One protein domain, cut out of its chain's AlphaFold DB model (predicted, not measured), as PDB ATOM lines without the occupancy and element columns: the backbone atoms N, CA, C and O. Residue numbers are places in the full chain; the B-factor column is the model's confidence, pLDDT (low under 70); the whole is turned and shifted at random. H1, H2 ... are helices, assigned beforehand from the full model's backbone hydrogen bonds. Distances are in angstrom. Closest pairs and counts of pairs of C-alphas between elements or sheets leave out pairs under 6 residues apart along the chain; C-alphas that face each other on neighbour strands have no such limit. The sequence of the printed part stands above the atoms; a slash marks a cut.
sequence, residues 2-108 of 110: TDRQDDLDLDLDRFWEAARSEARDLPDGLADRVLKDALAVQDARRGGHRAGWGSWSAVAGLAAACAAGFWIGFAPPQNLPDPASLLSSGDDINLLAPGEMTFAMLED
ATOM      1  N   THR A   2     180.628 124.687  73.288       61.53
ATOM      2  CA  THR A   2     179.768 125.101  72.160       61.53
ATOM      3  C   THR A   2     179.886 124.236  70.897       61.53
ATOM      4  O   THR A   2     178.854 123.856  70.373       61.53
ATOM      5  N   ASP A   3     181.093 123.790  70.510       67.56
ATOM      6  CA  ASP A   3     181.317 122.932  69.315       67.56
ATOM      7  C   ASP A   3     180.361 121.727  69.216       67.56
ATOM      8  O   ASP A   3     179.819 121.414  68.167       67.56
ATOM      9  N   ARG A   4     180.095 121.061  70.348       67.56
ATOM     10  CA  ARG A   4     179.214 119.884  70.380       67.56
ATOM     11  C   ARG A   4     177.750 120.238  70.101       67.56
ATOM     12  O   ARG A   4     177.022 119.385  69.614       67.56
ATOM     13  N   GLN A   5     177.308 121.429  70.503       69.50
ATOM     14  CA  GLN A   5     175.930 121.878  70.288       69.50
ATOM     15  C   GLN A   5     175.720 122.250  68.822       69.50
ATOM     16  O   GLN A   5     174.734 121.818  68.242       69.50
ATOM     17  N   ASP A   6     176.696 122.934  68.223       72.94
ATOM     18  CA  ASP A   6     176.659 123.301  66.806       72.94
ATOM     19  C   ASP A   6     176.636 122.049  65.906       72.94
ATOM     20  O   ASP A   6     175.823 121.965  64.985       72.94
ATOM     21  N   ASP A   7     177.444 121.028  66.224       73.00
ATOM     22  CA  ASP A   7     177.434 119.736  65.519       73.00
ATOM     23  C   ASP A   7     176.082 119.001  65.646       73.00
ATOM     24  O   ASP A   7     175.572 118.445  64.673       73.00
ATOM     25  N   LEU A   8     175.478 119.008  66.842       73.06
ATOM     26  CA  LEU A   8     174.168 118.389  67.096       73.06
ATOM     27  C   LEU A   8     173.041 119.084  66.322       73.06
ATOM     28  O   LEU A   8     172.148 118.407  65.811       73.06
ATOM     29  N   ASP A   9     173.080 120.413  66.241       79.75
ATOM     30  CA  ASP A   9     172.086 121.208  65.521       79.75
ATOM     31  C   ASP A   9     172.192 120.977  64.001       79.75
ATOM     32  O   ASP A   9     171.178 120.734  63.343       79.75
ATOM     33  N   LEU A  10     173.416 120.922  63.458       78.62
ATOM     34  CA  LEU A  10     173.687 120.558  62.059       78.62
ATOM     35  C   LEU A  10     173.176 119.152  61.703       78.62
ATOM     36  O   LEU A  10     172.579 118.951  60.638       78.62
ATOM     37  N   ASP A  11     173.384 118.177  62.588       86.06
ATOM     38  CA  ASP A  11     172.884 116.815  62.393       86.06
ATOM     39  C   ASP A  11     171.347 116.761  62.442       86.06
ATOM     40  O   ASP A  11     170.721 116.095  61.610       86.06
ATOM     41  N   LEU A  12     170.715 117.491  63.369       88.62
ATOM     42  CA  LEU A  12     169.256 117.600  63.468       88.62
ATOM     43  C   LEU A  12     168.648 118.216  62.210       88.62
ATOM     44  O   LEU A  12     167.702 117.651  61.660       88.62
ATOM     45  N   ASP A  13     169.196 119.332  61.731       90.69
ATOM     46  CA  ASP A  13     168.722 120.006  60.521       90.69
ATOM     47  C   ASP A  13     168.728 119.066  59.314       90.69
ATOM     48  O   ASP A  13     167.748 118.998  58.563       90.69
ATOM     49  N   ARG A  14     169.775 118.244  59.194       90.38
ATOM     50  CA  ARG A  14     169.872 117.209  58.165       90.38
ATOM     51  C   ARG A  14     168.783 116.137  58.302       90.38
ATOM     52  O   ARG A  14     168.197 115.736  57.295       90.38
ATOM     53  N   PHE A  15     168.487 115.668  59.517       89.56
ATOM     54  CA  PHE A  15     167.397 114.709  59.746       89.56
ATOM     55  C   PHE A  15     166.019 115.313  59.441       89.56
ATOM     56  O   PHE A  15     165.166 114.635  58.863       89.56
ATOM     57  N   TRP A  16     165.797 116.587  59.775       90.94
ATOM     58  CA  TRP A  16     164.542 117.284  59.488       90.94
ATOM     59  C   TRP A  16     164.329 117.530  57.997       90.94
ATOM     60  O   TRP A  16     163.200 117.430  57.513       90.94
ATOM     61  N   GLU A  17     165.393 117.848  57.261       90.69
ATOM     62  CA  GLU A  17     165.345 118.006  55.810       90.69
ATOM     63  C   GLU A  17     165.008 116.678  55.119       90.69
ATOM     64  O   GLU A  17     164.088 116.630  54.299       90.69
ATOM     65  N   ALA A  18     165.659 115.586  55.535       88.25
ATOM     66  CA  ALA A  18     165.333 114.240  55.071       88.25
ATOM     67  C   ALA A  18     163.859 113.892  55.349       88.25
ATOM     68  O   ALA A  18     163.129 113.517  54.429       88.25
ATOM     69  N   ALA A  19     163.388 114.115  56.581       86.69
ATOM     70  CA  ALA A  19     162.008 113.839  56.977       86.69
ATOM     71  C   ALA A  19     160.975 114.652  56.179       86.69
ATOM     72  O   ALA A  19     159.922 114.124  55.834       86.69
ATOM     73  N   ARG A  20     161.267 115.921  55.854       85.44
ATOM     74  CA  ARG A  20     160.401 116.752  55.000       85.44
ATOM     75  C   ARG A  20     160.375 116.259  53.558       85.44
ATOM     76  O   ARG A  20     159.310 116.261  52.951       85.44
ATOM     77  N   SER A  21     161.515 115.825  53.019       85.25
ATOM     78  CA  SER A  21     161.571 115.275  51.659       85.25
ATOM     79  C   SER A  21     160.835 113.936  51.517       85.25
ATOM     80  O   SER A  21     160.297 113.648  50.452       85.25
ATOM     81  N   GLU A  22     160.771 113.144  52.591       84.06
ATOM     82  CA  GLU A  22     160.108 111.832  52.626       84.06
ATOM     83  C   GLU A  22     158.694 111.881  53.239       84.06
ATOM     84  O   GLU A  22     158.046 110.846  53.418       84.06
ATOM     85  N   ALA A  23     158.196 113.075  53.574       78.38
ATOM     86  CA  ALA A  23     156.896 113.239  54.203       78.38
ATOM     87  C   ALA A  23     155.793 112.689  53.284       78.38
ATOM     88  O   ALA A  23     155.495 113.241  52.227       78.38
ATOM     89  N   ARG A  24     155.203 111.564  53.694       79.38
ATOM     90  CA  ARG A  24     154.063 110.947  53.010       79.38
ATOM     91  C   ARG A  24     152.788 111.719  53.318       79.38
ATOM     92  O   ARG A  24     152.654 112.285  54.403       79.38
ATOM     93  N   ASP A  25     151.833 111.656  52.394       84.88
ATOM     94  CA  ASP A  25     150.496 112.192  52.630       84.88
ATOM     95  C   ASP A  25     149.865 111.551  53.868       84.88
ATOM     96  O   ASP A  25     149.945 110.337  54.101       84.88
ATOM     97  N   LEU A  26     149.253 112.403  54.687       84.38
ATOM     98  CA  LEU A  26     148.617 111.988  55.923       84.38
ATOM     99  C   LEU A  26     147.320 111.229  55.586       84.38
ATOM    100  O   LEU A  26     146.495 111.762  54.846       84.38
ATOM    101  N   PRO A  27     147.106 110.010  56.111       88.38
ATOM    102  CA  PRO A  27     145.934 109.213  55.763       88.38
ATOM    103  C   PRO A  27     144.626 109.874  56.217       88.38
ATOM    104  O   PRO A  27     144.563 110.499  57.283       88.38
ATOM    105  N   ASP A  28     143.574 109.681  55.420       88.44
ATOM    106  CA  ASP A  28     142.273 110.325  55.611       88.44
ATOM    107  C   ASP A  28     141.719 110.116  57.029       88.44
ATOM    108  O   ASP A  28     141.628 108.999  57.551       88.44
ATOM    109  N   GLY A  29     141.347 111.222  57.678       90.75
ATOM    110  CA  GLY A  29     140.780 111.235  59.027       90.75
ATOM    111  C   GLY A  29     141.769 110.939  60.164       90.75
ATOM    112  O   GLY A  29     141.353 110.917  61.323       90.75
ATOM    113  N   LEU A  30     143.067 110.722  59.896       91.56
ATOM    114  CA  LEU A  30     144.070 110.577  60.961       91.56
ATOM    115  C   LEU A  30     144.247 111.884  61.738       91.56
ATOM    116  O   LEU A  30     144.267 111.849  62.965       91.56
ATOM    117  N   ALA A  31     144.321 113.023  61.044       93.00
ATOM    118  CA  ALA A  31     144.417 114.341  61.678       93.00
ATOM    119  C   ALA A  31     143.259 114.587  62.657       93.00
ATOM    120  O   ALA A  31     143.491 114.975  63.801       93.00
ATOM    121  N   ASP A  32     142.029 114.269  62.247       95.81
ATOM    122  CA  ASP A  32     140.838 114.425  63.087       95.81
ATOM    123  C   ASP A  32     140.895 113.536  64.332       95.81
ATOM    124  O   ASP A  32     140.529 113.960  65.431       95.81
ATOM    125  N   ARG A  33     141.387 112.299  64.190       95.06
ATOM    126  CA  ARG A  33     141.581 111.389  65.329       95.06
ATOM    127  C   ARG A  33     142.658 111.897  66.280       95.06
ATOM    128  O   ARG A  33     142.429 111.873  67.484       95.06
ATOM    129  N   VAL A  34     143.790 112.374  65.756       95.75
ATOM    130  CA  VAL A  34     144.874 112.964  66.559       95.75
ATOM    131  C   VAL A  34     144.362 114.183  67.321       95.75
ATOM    132  O   VAL A  34     144.620 114.305  68.515       95.75
ATOM    133  N   LEU A  35     143.583 115.052  66.672       95.94
ATOM    134  CA  LEU A  35     143.012 116.232  67.315       95.94
ATOM    135  C   LEU A  35     142.026 115.845  68.425       95.94
ATOM    136  O   LEU A  35     142.085 116.387  69.528       95.94
ATOM    137  N   LYS A  36     141.150 114.871  68.162       95.81
ATOM    138  CA  LYS A  36     140.203 114.348  69.152       95.81
ATOM    139  C   LYS A  36     140.914 113.744  70.368       95.81
ATOM    140  O   LYS A  36     140.487 113.981  71.496       95.81
ATOM    141  N   ASP A  37     141.980 112.982  70.142       95.00
ATOM    142  CA  ASP A  37     142.781 112.381  71.212       95.00
ATOM    143  C   ASP A  37     143.524 113.450  72.026       95.00
ATOM    144  O   ASP A  37     143.454 113.469  73.255       95.00
ATOM    145  N   ALA A  38     144.142 114.420  71.346       94.06
ATOM    146  CA  ALA A  38     144.825 115.535  71.990       94.06
ATOM    147  C   ALA A  38     143.886 116.337  72.900       94.06
ATOM    148  O   ALA A  38     144.272 116.674  74.020       94.06
ATOM    149  N   LEU A  39     142.649 116.600  72.464       92.69
ATOM    150  CA  LEU A  39     141.636 117.268  73.286       92.69
ATOM    151  C   LEU A  39     141.279 116.443  74.529       92.69
ATOM    152  O   LEU A  39     141.282 116.981  75.634       92.69
ATOM    153  N   ALA A  40     141.070 115.132  74.383       89.00
ATOM    154  CA  ALA A  40     140.793 114.250  75.517       89.00
ATOM    155  C   ALA A  40     141.940 114.249  76.548       89.00
ATOM    156  O   ALA A  40     141.701 114.309  77.757       89.00
ATOM    157  N   VAL A  41     143.195 114.244  76.084       88.62
ATOM    158  CA  VAL A  41     144.381 114.327  76.952       88.62
ATOM    159  C   VAL A  41     144.501 115.701  77.617       88.62
ATOM    160  O   VAL A  41     144.835 115.785  78.802       88.62
ATOM    161  N   GLN A  42     144.241 116.786  76.885       84.00
ATOM    162  CA  GLN A  42     144.268 118.143  77.435       84.00
ATOM    163  C   GLN A  42     143.217 118.322  78.530       84.00
ATOM    164  O   GLN A  42     143.537 118.863  79.591       84.00
ATOM    165  N   ASP A  43     142.005 117.817  78.320       81.88
ATOM    166  CA  ASP A  43     140.928 117.882  79.304       81.88
ATOM    167  C   ASP A  43     141.236 117.035  80.542       81.88
ATOM    168  O   ASP A  43     141.057 117.504  81.669       81.88
ATOM    169  N   ALA A  44     141.809 115.840  80.367       77.69
ATOM    170  CA  ALA A  44     142.270 115.014  81.483       77.69
ATOM    171  C   ALA A  44     143.349 115.725  82.326       77.69
ATOM    172  O   ALA A  44     143.301 115.706  83.559       77.69
ATOM    173  N   ARG A  45     144.301 116.414  81.681       73.00
ATOM    174  CA  ARG A  45     145.344 117.198  82.370       73.00
ATOM    175  C   ARG A  45     144.785 118.453  83.043       73.00
ATOM    176  O   ARG A  45     145.202 118.786  84.153       73.00
ATOM    177  N   ARG A  46     143.826 119.140  82.416       68.25
ATOM    178  CA  ARG A  46     143.128 120.299  82.999       68.25
ATOM    179  C   ARG A  46     142.304 119.900  84.224       68.25
ATOM    180  O   ARG A  46     142.369 120.585  85.241       68.25
ATOM    181  N   GLY A  47     141.635 118.747  84.181       61.38
ATOM    182  CA  GLY A  47     140.948 118.153  85.332       61.38
ATOM    183  C   GLY A  47     141.887 117.733  86.474       61.38
ATOM    184  O   GLY A  47     141.480 117.750  87.635       61.38
ATOM    185  N   GLY A  48     143.156 117.435  86.172       56.19
ATOM    186  CA  GLY A  48     144.187 117.033  87.140       56.19
ATOM    187  C   GLY A  48     144.780 118.155  88.007       56.19
ATOM    188  O   GLY A  48     145.482 117.857  88.971       56.19
ATOM    189  N   HIS A  49     144.485 119.431  87.720       54.94
ATOM    190  CA  HIS A  49     144.912 120.569  88.557       54.94
ATOM    191  C   HIS A  49     144.016 120.783  89.783       54.94
ATOM    192  O   HIS A  49     144.379 121.524  90.693       54.94
ATOM    193  N   ARG A  50     142.889 120.063  89.885       55.41
ATOM    194  CA  ARG A  50     142.173 119.868  91.156       55.41
ATOM    195  C   ARG A  50     142.870 118.807  92.008       55.41
ATOM    196  O   ARG A  50     142.231 117.929  92.582       55.41
ATOM    197  N   ALA A  51     144.198 118.869  92.044       55.12
ATOM    198  CA  ALA A  51     145.015 118.031  92.885       55.12
ATOM    199  C   ALA A  51     144.698 118.389  94.338       55.12
ATOM    200  O   ALA A  51     145.194 119.372  94.884       55.12
ATOM    201  N   GLY A  52     143.883 117.547  94.976       58.34
ATOM    202  CA  GLY A  52     144.019 117.326  96.408       58.34
ATOM    203  C   GLY A  52     145.490 117.055  96.735       58.34
ATOM    204  O   GLY A  52     146.265 116.676  95.854       58.34
ATOM    205  N   TRP A  53     145.873 117.277  97.988       54.81
ATOM    206  CA  TRP A  53     147.244 117.323  98.517       54.81
ATOM    207  C   TRP A  53     148.133 116.059  98.334       54.81
ATOM    208  O   TRP A  53     149.030 115.824  99.132       54.81
ATOM    209  N   GLY A  54     147.932 115.238  97.296       54.91
ATOM    210  CA  GLY A  54     148.655 113.995  97.020       54.91
ATOM    211  C   GLY A  54     148.967 113.707  95.543       54.91
ATOM    212  O   GLY A  54     149.234 112.557  95.212       54.91
ATOM    213  N   SER A  55     148.937 114.690  94.631       61.38
ATOM    214  CA  SER A  55     149.402 114.454  93.250       61.38
ATOM    215  C   SER A  55     150.934 114.412  93.172       61.38
ATOM    216  O   SER A  55     151.616 115.257  93.751       61.38
ATOM    217  N   TRP A  56     151.487 113.472  92.401       64.56
ATOM    218  CA  TRP A  56     152.930 113.340  92.135       64.56
ATOM    219  C   TRP A  56     153.558 114.635  91.588       64.56
ATOM    220  O   TRP A  56     154.704 114.951  91.895       64.56
ATOM    221  N   SER A  57     152.790 115.444  90.848       64.62
ATOM    222  CA  SER A  57     153.237 116.763  90.379       64.62
ATOM    223  C   SER A  57     153.442 117.769  91.512       64.62
ATOM    224  O   SER A  57     154.338 118.602  91.415       64.62
ATOM    225  N   ALA A  58     152.673 117.685  92.602       61.09
ATOM    226  CA  ALA A  58     152.898 118.525  93.777       61.09
ATOM    227  C   ALA A  58     154.207 118.139  94.487       61.09
ATOM    228  O   ALA A  58     154.974 119.015  94.879       61.09
ATOM    229  N   VAL A  59     154.508 116.836  94.573       71.81
ATOM    230  CA  VAL A  59     155.784 116.335  95.114       71.81
ATOM    231  C   VAL A  59     156.960 116.763  94.230       71.81
ATOM    232  O   VAL A  59     157.974 117.227  94.746       71.81
ATOM    233  N   ALA A  60     156.818 116.682  92.904       75.25
ATOM    234  CA  ALA A  60     157.835 117.157  91.965       75.25
ATOM    235  C   ALA A  60     158.046 118.681  92.055       75.25
ATOM    236  O   ALA A  60     159.187 119.140  92.040       75.25
ATOM    237  N   GLY A  61     156.968 119.457  92.205       78.12
ATOM    238  CA  GLY A  61     157.038 120.904  92.416       78.12
ATOM    239  C   GLY A  61     157.758 121.273  93.714       78.12
ATOM    240  O   GLY A  61     158.631 122.137  93.706       78.12
ATOM    241  N   LEU A  62     157.465 120.568  94.812       77.94
ATOM    242  CA  LEU A  62     158.161 120.739  96.089       77.94
ATOM    243  C   LEU A  62     159.651 120.381  95.971       77.94
ATOM    244  O   LEU A  62     160.500 121.136  96.435       77.94
ATOM    245  N   ALA A  63     159.980 119.267  95.312       81.25
ATOM    246  CA  ALA A  63     161.363 118.849  95.100       81.25
ATOM    247  C   ALA A  63     162.152 119.872  94.263       81.25
ATOM    248  O   ALA A  63     163.280 120.218  94.619       81.25
ATOM    249  N   ALA A  64     161.548 120.408  93.196       80.94
ATOM    250  CA  ALA A  64     162.142 121.470  92.388       80.94
ATOM    251  C   ALA A  64     162.334 122.768  93.194       80.94
ATOM    252  O   ALA A  64     163.390 123.392  93.101       80.94
ATOM    253  N   ALA A  65     161.365 123.144  94.036       77.19
ATOM    254  CA  ALA A  65     161.479 124.299  94.925       77.19
ATOM    255  C   ALA A  65     162.599 124.126  95.970       77.19
ATOM    256  O   ALA A  65     163.370 125.058  96.200       77.19
ATOM    257  N   CYS A  66     162.756 122.933  96.556       78.25
ATOM    258  CA  CYS A  66     163.866 122.628  97.467       78.25
ATOM    259  C   CYS A  66     165.228 122.695  96.763       78.25
ATOM    260  O   CYS A  66     166.169 123.266  97.311       78.25
ATOM    261  N   ALA A  67     165.337 122.149  95.548       82.06
ATOM    262  CA  ALA A  67     166.564 122.215  94.759       82.06
ATOM    263  C   ALA A  67     166.928 123.663  94.387       82.06
ATOM    264  O   ALA A  67     168.090 124.050  94.502       82.06
ATOM    265  N   ALA A  68     165.939 124.483  94.015       76.00
ATOM    266  CA  ALA A  68     166.137 125.902  93.731       76.00
ATOM    267  C   ALA A  68     166.576 126.688  94.978       76.00
ATOM    268  O   ALA A  68     167.520 127.471  94.905       76.00
ATOM    269  N   GLY A  69     165.952 126.440  96.134       75.00
ATOM    270  CA  GLY A  69     166.351 127.057  97.403       75.00
ATOM    271  C   GLY A  69     167.774 126.677  97.819       75.00
ATOM    272  O   GLY A  69     168.557 127.540  98.214       75.00
ATOM    273  N   PHE A  70     168.143 125.403  97.664       73.81
ATOM    274  CA  PHE A  70     169.508 124.938  97.918       73.81
ATOM    275  C   PHE A  70     170.526 125.591  96.969       73.81
ATOM    276  O   PHE A  70     171.589 126.026  97.409       73.81
ATOM    277  N   TRP A  71     170.189 125.717  95.683       72.94
ATOM    278  CA  TRP A  71     171.048 126.366  94.690       72.94
ATOM    279  C   TRP A  71     171.268 127.856  94.989       72.94
ATOM    280  O   TRP A  71     172.406 128.325  94.955       72.94
ATOM    281  N   ILE A  72     170.205 128.586  95.355       63.66
ATOM    282  CA  ILE A  72     170.282 129.998  95.773       63.66
ATOM    283  C   ILE A  72     171.156 130.170  97.028       63.66
ATOM    284  O   ILE A  72     171.887 131.152  97.133       63.66
ATOM    285  N   GLY A  73     171.116 129.219  97.965       63.69
ATOM    286  CA  GLY A  73     171.928 129.267  99.185       63.69
ATOM    287  C   GLY A  73     173.424 129.012  98.958       63.69
ATOM    288  O   GLY A  73     174.247 129.519  99.717       63.69
ATOM    289  N   PHE A  74     173.789 128.243  97.925       54.50
ATOM    290  CA  PHE A  74     175.181 127.862  97.649       54.50
ATOM    291  C   PHE A  74     175.942 128.881  96.784       54.50
ATOM    292  O   PHE A  74     177.162 128.994  96.899       54.50
ATOM    293  N   ALA A  75     175.243 129.649  95.946       50.69
ATOM    294  CA  ALA A  75     175.835 130.688  95.107       50.69
ATOM    295  C   ALA A  75     175.174 132.051  95.376       50.69
ATOM    296  O   ALA A  75     174.436 132.547  94.521       50.69
ATOM    297  N   PRO A  76     175.419 132.674  96.548       55.47
ATOM    298  CA  PRO A  76     174.973 134.038  96.780       55.47
ATOM    299  C   PRO A  76     175.593 134.942  95.698       55.47
ATOM    300  O   PRO A  76     176.820 134.949  95.538       55.47
ATOM    301  N   PRO A  77     174.784 135.679  94.916       55.09
ATOM    302  CA  PRO A  77     175.303 136.648  93.961       55.09
ATOM    303  C   PRO A  77     176.229 137.619  94.697       55.09
ATOM    304  O   PRO A  77     175.847 138.184  95.718       55.09
ATOM    305  N   GLN A  78     177.438 137.843  94.183       58.75
ATOM    306  CA  GLN A  78     178.493 138.635  94.844       58.75
ATOM    307  C   GLN A  78     178.162 140.140  95.010       58.75
ATOM    308  O   GLN A  78     179.033 140.922  95.371       58.75
ATOM    309  N   ASN A  79     176.919 140.547  94.734       55.78
ATOM    310  CA  ASN A  79     176.438 141.929  94.707       55.78
ATOM    311  C   ASN A  79     175.255 142.187  95.660       55.78
ATOM    312  O   ASN A  79     174.575 143.200  95.515       55.78
ATOM    313  N   LEU A  80     174.974 141.291  96.616       58.62
ATOM    314  CA  LEU A  80     174.007 141.600  97.672       58.62
ATOM    315  C   LEU A  80     174.698 142.352  98.822       58.62
ATOM    316  O   LEU A  80     175.602 141.785  99.442       58.62
ATOM    317  N   PRO A  81     174.297 143.603  99.131       58.59
ATOM    318  CA  PRO A  81     174.624 144.220 100.412       58.59
ATOM    319  C   PRO A  81     174.194 143.303 101.562       58.59
ATOM    320  O   PRO A  81     173.178 142.615 101.475       58.59
ATOM    321  N   ASP A  82     175.021 143.282 102.609       60.84
ATOM    322  CA  ASP A  82     174.921 142.396 103.770       60.84
ATOM    323  C   ASP A  82     173.456 142.172 104.209       60.84
ATOM    324  O   ASP A  82     172.766 143.153 104.517       60.84
ATOM    325  N   PRO A  83     172.952 140.923 104.258       56.16
ATOM    326  CA  PRO A  83     171.575 140.636 104.659       56.16
ATOM    327  C   PRO A  83     171.239 141.142 106.070       56.16
ATOM    328  O   PRO A  83     170.071 141.410 106.350       56.16
ATOM    329  N   ALA A  84     172.233 141.343 106.946       58.31
ATOM    330  CA  ALA A  84     172.016 141.981 108.244       58.31
ATOM    331  C   ALA A  84     171.561 143.449 108.113       58.31
ATOM    332  O   ALA A  84     170.752 143.921 108.913       58.31
ATOM    333  N   SER A  85     172.007 144.155 107.067       55.88
ATOM    334  CA  SER A  85     171.550 145.517 106.757       55.88
ATOM    335  C   SER A  85     170.110 145.549 106.232       55.88
ATOM    336  O   SER A  85     169.367 146.479 106.541       55.88
ATOM    337  N   LEU A  86     169.683 144.501 105.516       55.91
ATOM    338  CA  LEU A  86     168.307 144.331 105.033       55.91
ATOM    339  C   LEU A  86     167.335 144.006 106.173       55.91
ATOM    340  O   LEU A  86     166.251 144.574 106.220       55.91
ATOM    341  N   LEU A  87     167.737 143.163 107.129       58.38
ATOM    342  CA  LEU A  87     166.950 142.895 108.341       58.38
ATOM    343  C   LEU A  87     166.837 144.118 109.262       58.38
ATOM    344  O   LEU A  87     165.814 144.285 109.922       58.38
ATOM    345  N   SER A  88     167.858 144.979 109.303       56.34
ATOM    346  CA  SER A  88     167.782 146.251 110.035       56.34
ATOM    347  C   SER A  88     166.977 147.324 109.298       56.34
ATOM    348  O   SER A  88     166.530 148.271 109.939       56.34
ATOM    349  N   SER A  89     166.791 147.192 107.981       54.44
ATOM    350  CA  SER A  89     165.982 148.095 107.149       54.44
ATOM    351  C   SER A  89     164.538 147.597 107.050       54.44
ATOM    352  O   SER A  89     163.928 147.634 105.983       54.44
ATOM    353  N   GLY A  90     164.014 147.080 108.164       55.16
ATOM    354  CA  GLY A  90     162.612 146.723 108.336       55.16
ATOM    355  C   GLY A  90     161.742 147.972 108.406       55.16
ATOM    356  O   GLY A  90     161.159 148.244 109.448       55.16
ATOM    357  N   ASP A  91     161.706 148.735 107.318       56.28
ATOM    358  CA  ASP A  91     160.671 149.730 107.086       56.28
ATOM    359  C   ASP A  91     159.565 149.049 106.278       56.28
ATOM    360  O   ASP A  91     159.821 148.351 105.291       56.28
ATOM    361  N   ASP A  92     158.341 149.185 106.771       57.94
ATOM    362  CA  ASP A  92     157.148 148.484 106.318       57.94
ATOM    363  C   ASP A  92     156.851 148.760 104.834       57.94
ATOM    364  O   ASP A  92     156.094 149.669 104.486       57.94
ATOM    365  N   ILE A  93     157.400 147.952 103.921       55.25
ATOM    366  CA  ILE A  93     156.938 147.954 102.531       55.25
ATOM    367  C   ILE A  93     155.567 147.278 102.508       55.25
ATOM    368  O   ILE A  93     155.428 146.067 102.320       55.25
ATOM    369  N   ASN A  94     154.527 148.081 102.712       52.41
ATOM    370  CA  ASN A  94     153.141 147.662 102.604       52.41
ATOM    371  C   ASN A  94     152.755 147.468 101.124       52.41
ATOM    372  O   ASN A  94     152.048 148.280 100.532       52.41
ATOM    373  N   LEU A  95     153.211 146.360 100.531       52.28
ATOM    374  CA  LEU A  95     152.875 145.918  99.165       52.28
ATOM    375  C   LEU A  95     151.393 145.528  98.990       52.28
ATOM    376  O   LEU A  95     150.986 145.101  97.913       52.28
ATOM    377  N   LEU A  96     150.592 145.640 100.051       50.88
ATOM    378  CA  LEU A  96     149.179 145.278 100.091       50.88
ATOM    379  C   LEU A  96     148.309 146.442 100.584       50.88
ATOM    380  O   LEU A  96     147.178 146.212 101.008       50.88
ATOM    381  N   ALA A  97     148.801 147.685 100.526       52.44
ATOM    382  CA  ALA A  97     147.987 148.854 100.827       52.44
ATOM    383  C   ALA A  97     146.799 148.922  99.839       52.44
ATOM    384  O   ALA A  97     147.004 149.128  98.643       52.44
ATOM    385  N   PRO A  98     145.541 148.785 100.301       54.56
ATOM    386  CA  PRO A  98     144.367 148.735  99.425       54.56
ATOM    387  C   PRO A  98     144.021 150.084  98.752       54.56
ATOM    388  O   PRO A  98     143.010 150.184  98.058       54.56
ATOM    389  N   GLY A  99     144.848 151.120  98.928       53.47
ATOM    390  CA  GLY A  99     144.651 152.442  98.328       53.47
ATOM    391  C   GLY A  99     144.908 152.490  96.818       53.47
ATOM    392  O   GLY A  99     144.186 153.183  96.108       53.47
ATOM    393  N   GLU A 100     145.860 151.705  96.305       55.75
ATOM    394  CA  GLU A 100     146.265 151.764  94.887       55.75
ATOM    395  C   GLU A 100     145.258 151.068  93.950       55.75
ATOM    396  O   GLU A 100     145.022 151.522  92.833       55.75
ATOM    397  N   MET A 101     144.571 150.016  94.416       54.09
ATOM    398  CA  MET A 101     143.510 149.361  93.626       54.09
ATOM    399  C   MET A 101     142.267 150.248  93.450       54.09
ATOM    400  O   MET A 101     141.481 150.024  92.533       54.09
ATOM    401  N   THR A 102     142.098 151.267  94.299       54.72
ATOM    402  CA  THR A 102     140.964 152.199  94.211       54.72
ATOM    403  C   THR A 102     141.198 153.276  93.148       54.72
ATOM    404  O   THR A 102     140.245 153.699  92.501       54.72
ATOM    405  N   PHE A 103     142.450 153.682  92.900       54.94
ATOM    406  CA  PHE A 103     142.765 154.685  91.875       54.94
ATOM    407  C   PHE A 103     142.576 154.129  90.452       54.94
ATOM    408  O   PHE A 103     142.004 154.803  89.602       54.94
ATOM    409  N   ALA A 104     142.919 152.855  90.228       59.91
ATOM    410  CA  ALA A 104     142.744 152.192  88.933       59.91
ATOM    411  C   ALA A 104     141.274 151.907  88.553       59.91
ATOM    412  O   ALA A 104     140.977 151.740  87.376       59.91
ATOM    413  N   MET A 105     140.349 151.849  89.523       58.50
ATOM    414  CA  MET A 105     138.905 151.735  89.246       58.50
ATOM    415  C   MET A 105     138.207 153.092  89.093       58.50
ATOM    416  O   MET A 105     137.078 153.133  88.613       58.50
ATOM    417  N   LEU A 106     138.854 154.193  89.488       61.47
ATOM    418  CA  LEU A 106     138.294 155.543  89.373       61.47
ATOM    419  C   LEU A 106     138.567 156.182  87.997       61.47
ATOM    420  O   LEU A 106     137.856 157.097  87.599       61.47
ATOM    421  N   GLU A 107     139.573 155.701  87.264       59.78
ATOM    422  CA  GLU A 107     139.942 156.215  85.934       59.78
ATOM    423  C   GLU A 107     139.085 155.672  84.773       59.78
ATOM    424  O   GLU A 107     139.233 156.147  83.653       59.78
ATOM    425  N   ASP A 108     138.158 154.739  85.022       53.91
ATOM    426  CA  ASP A 108     137.257 154.189  83.987       53.91
ATOM    427  C   ASP A 108     135.923 154.972  83.857       53.91
ATOM    428  O   ASP A 108     135.019 154.550  83.140       53.91
TER     429      ASP A 108
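What this domain is: This is residues 2 to 108 of the 110 residues of an uncharacterized protein of Pukyongiella litopenaei (UniProt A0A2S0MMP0). What shape appears? Three long helices, H1, H2 and H3, make the three sides of an open U with H2 as its base, and a tail with short H4 and H5 follows; no helix packs on another. What is printed? There are 107 residues with five named helices, H1 to H5 in chain order, and no named strand; the class is all helix. How spread out is it? It is extended, with a radius of gyration of the C-alphas of 26.0 A and spans of 68 by 47 by 40 A.

Where its parts are: Where are the long helices? H1 is residues 3 to 21, 27.6 A, from C-alpha 3 at (181.317, 122.932, 69.315); H2 is 30 to 47, 25.7 A; H3 is 56 to 74, 27.1 A. Where are the short ones? H4 is residues 83 to 88, and H5 is 100 to 106, ending at C-alpha 106 (138.294, 155.543, 89.373).

How they stand to each other: Do helices touch? Each is apart from the others. Are their backbones paired? In H1 to H4 every O i to N i+4 pair is within hydrogen-bond range; H5 has 1 of 3, and 2 of 4 O i to N i+3 pairs.

The domain as a whole: How far does it reach? The C-alphas farthest apart, of Asp 28 and Ser 88, are 70.0 A apart. Are there cuts or long links? The printed part has no cut; the link H4 to H5 is long. Where is confidence low? pLDDT is under 70 in residues 2 to 5, 46 to 58 and 72 to 108.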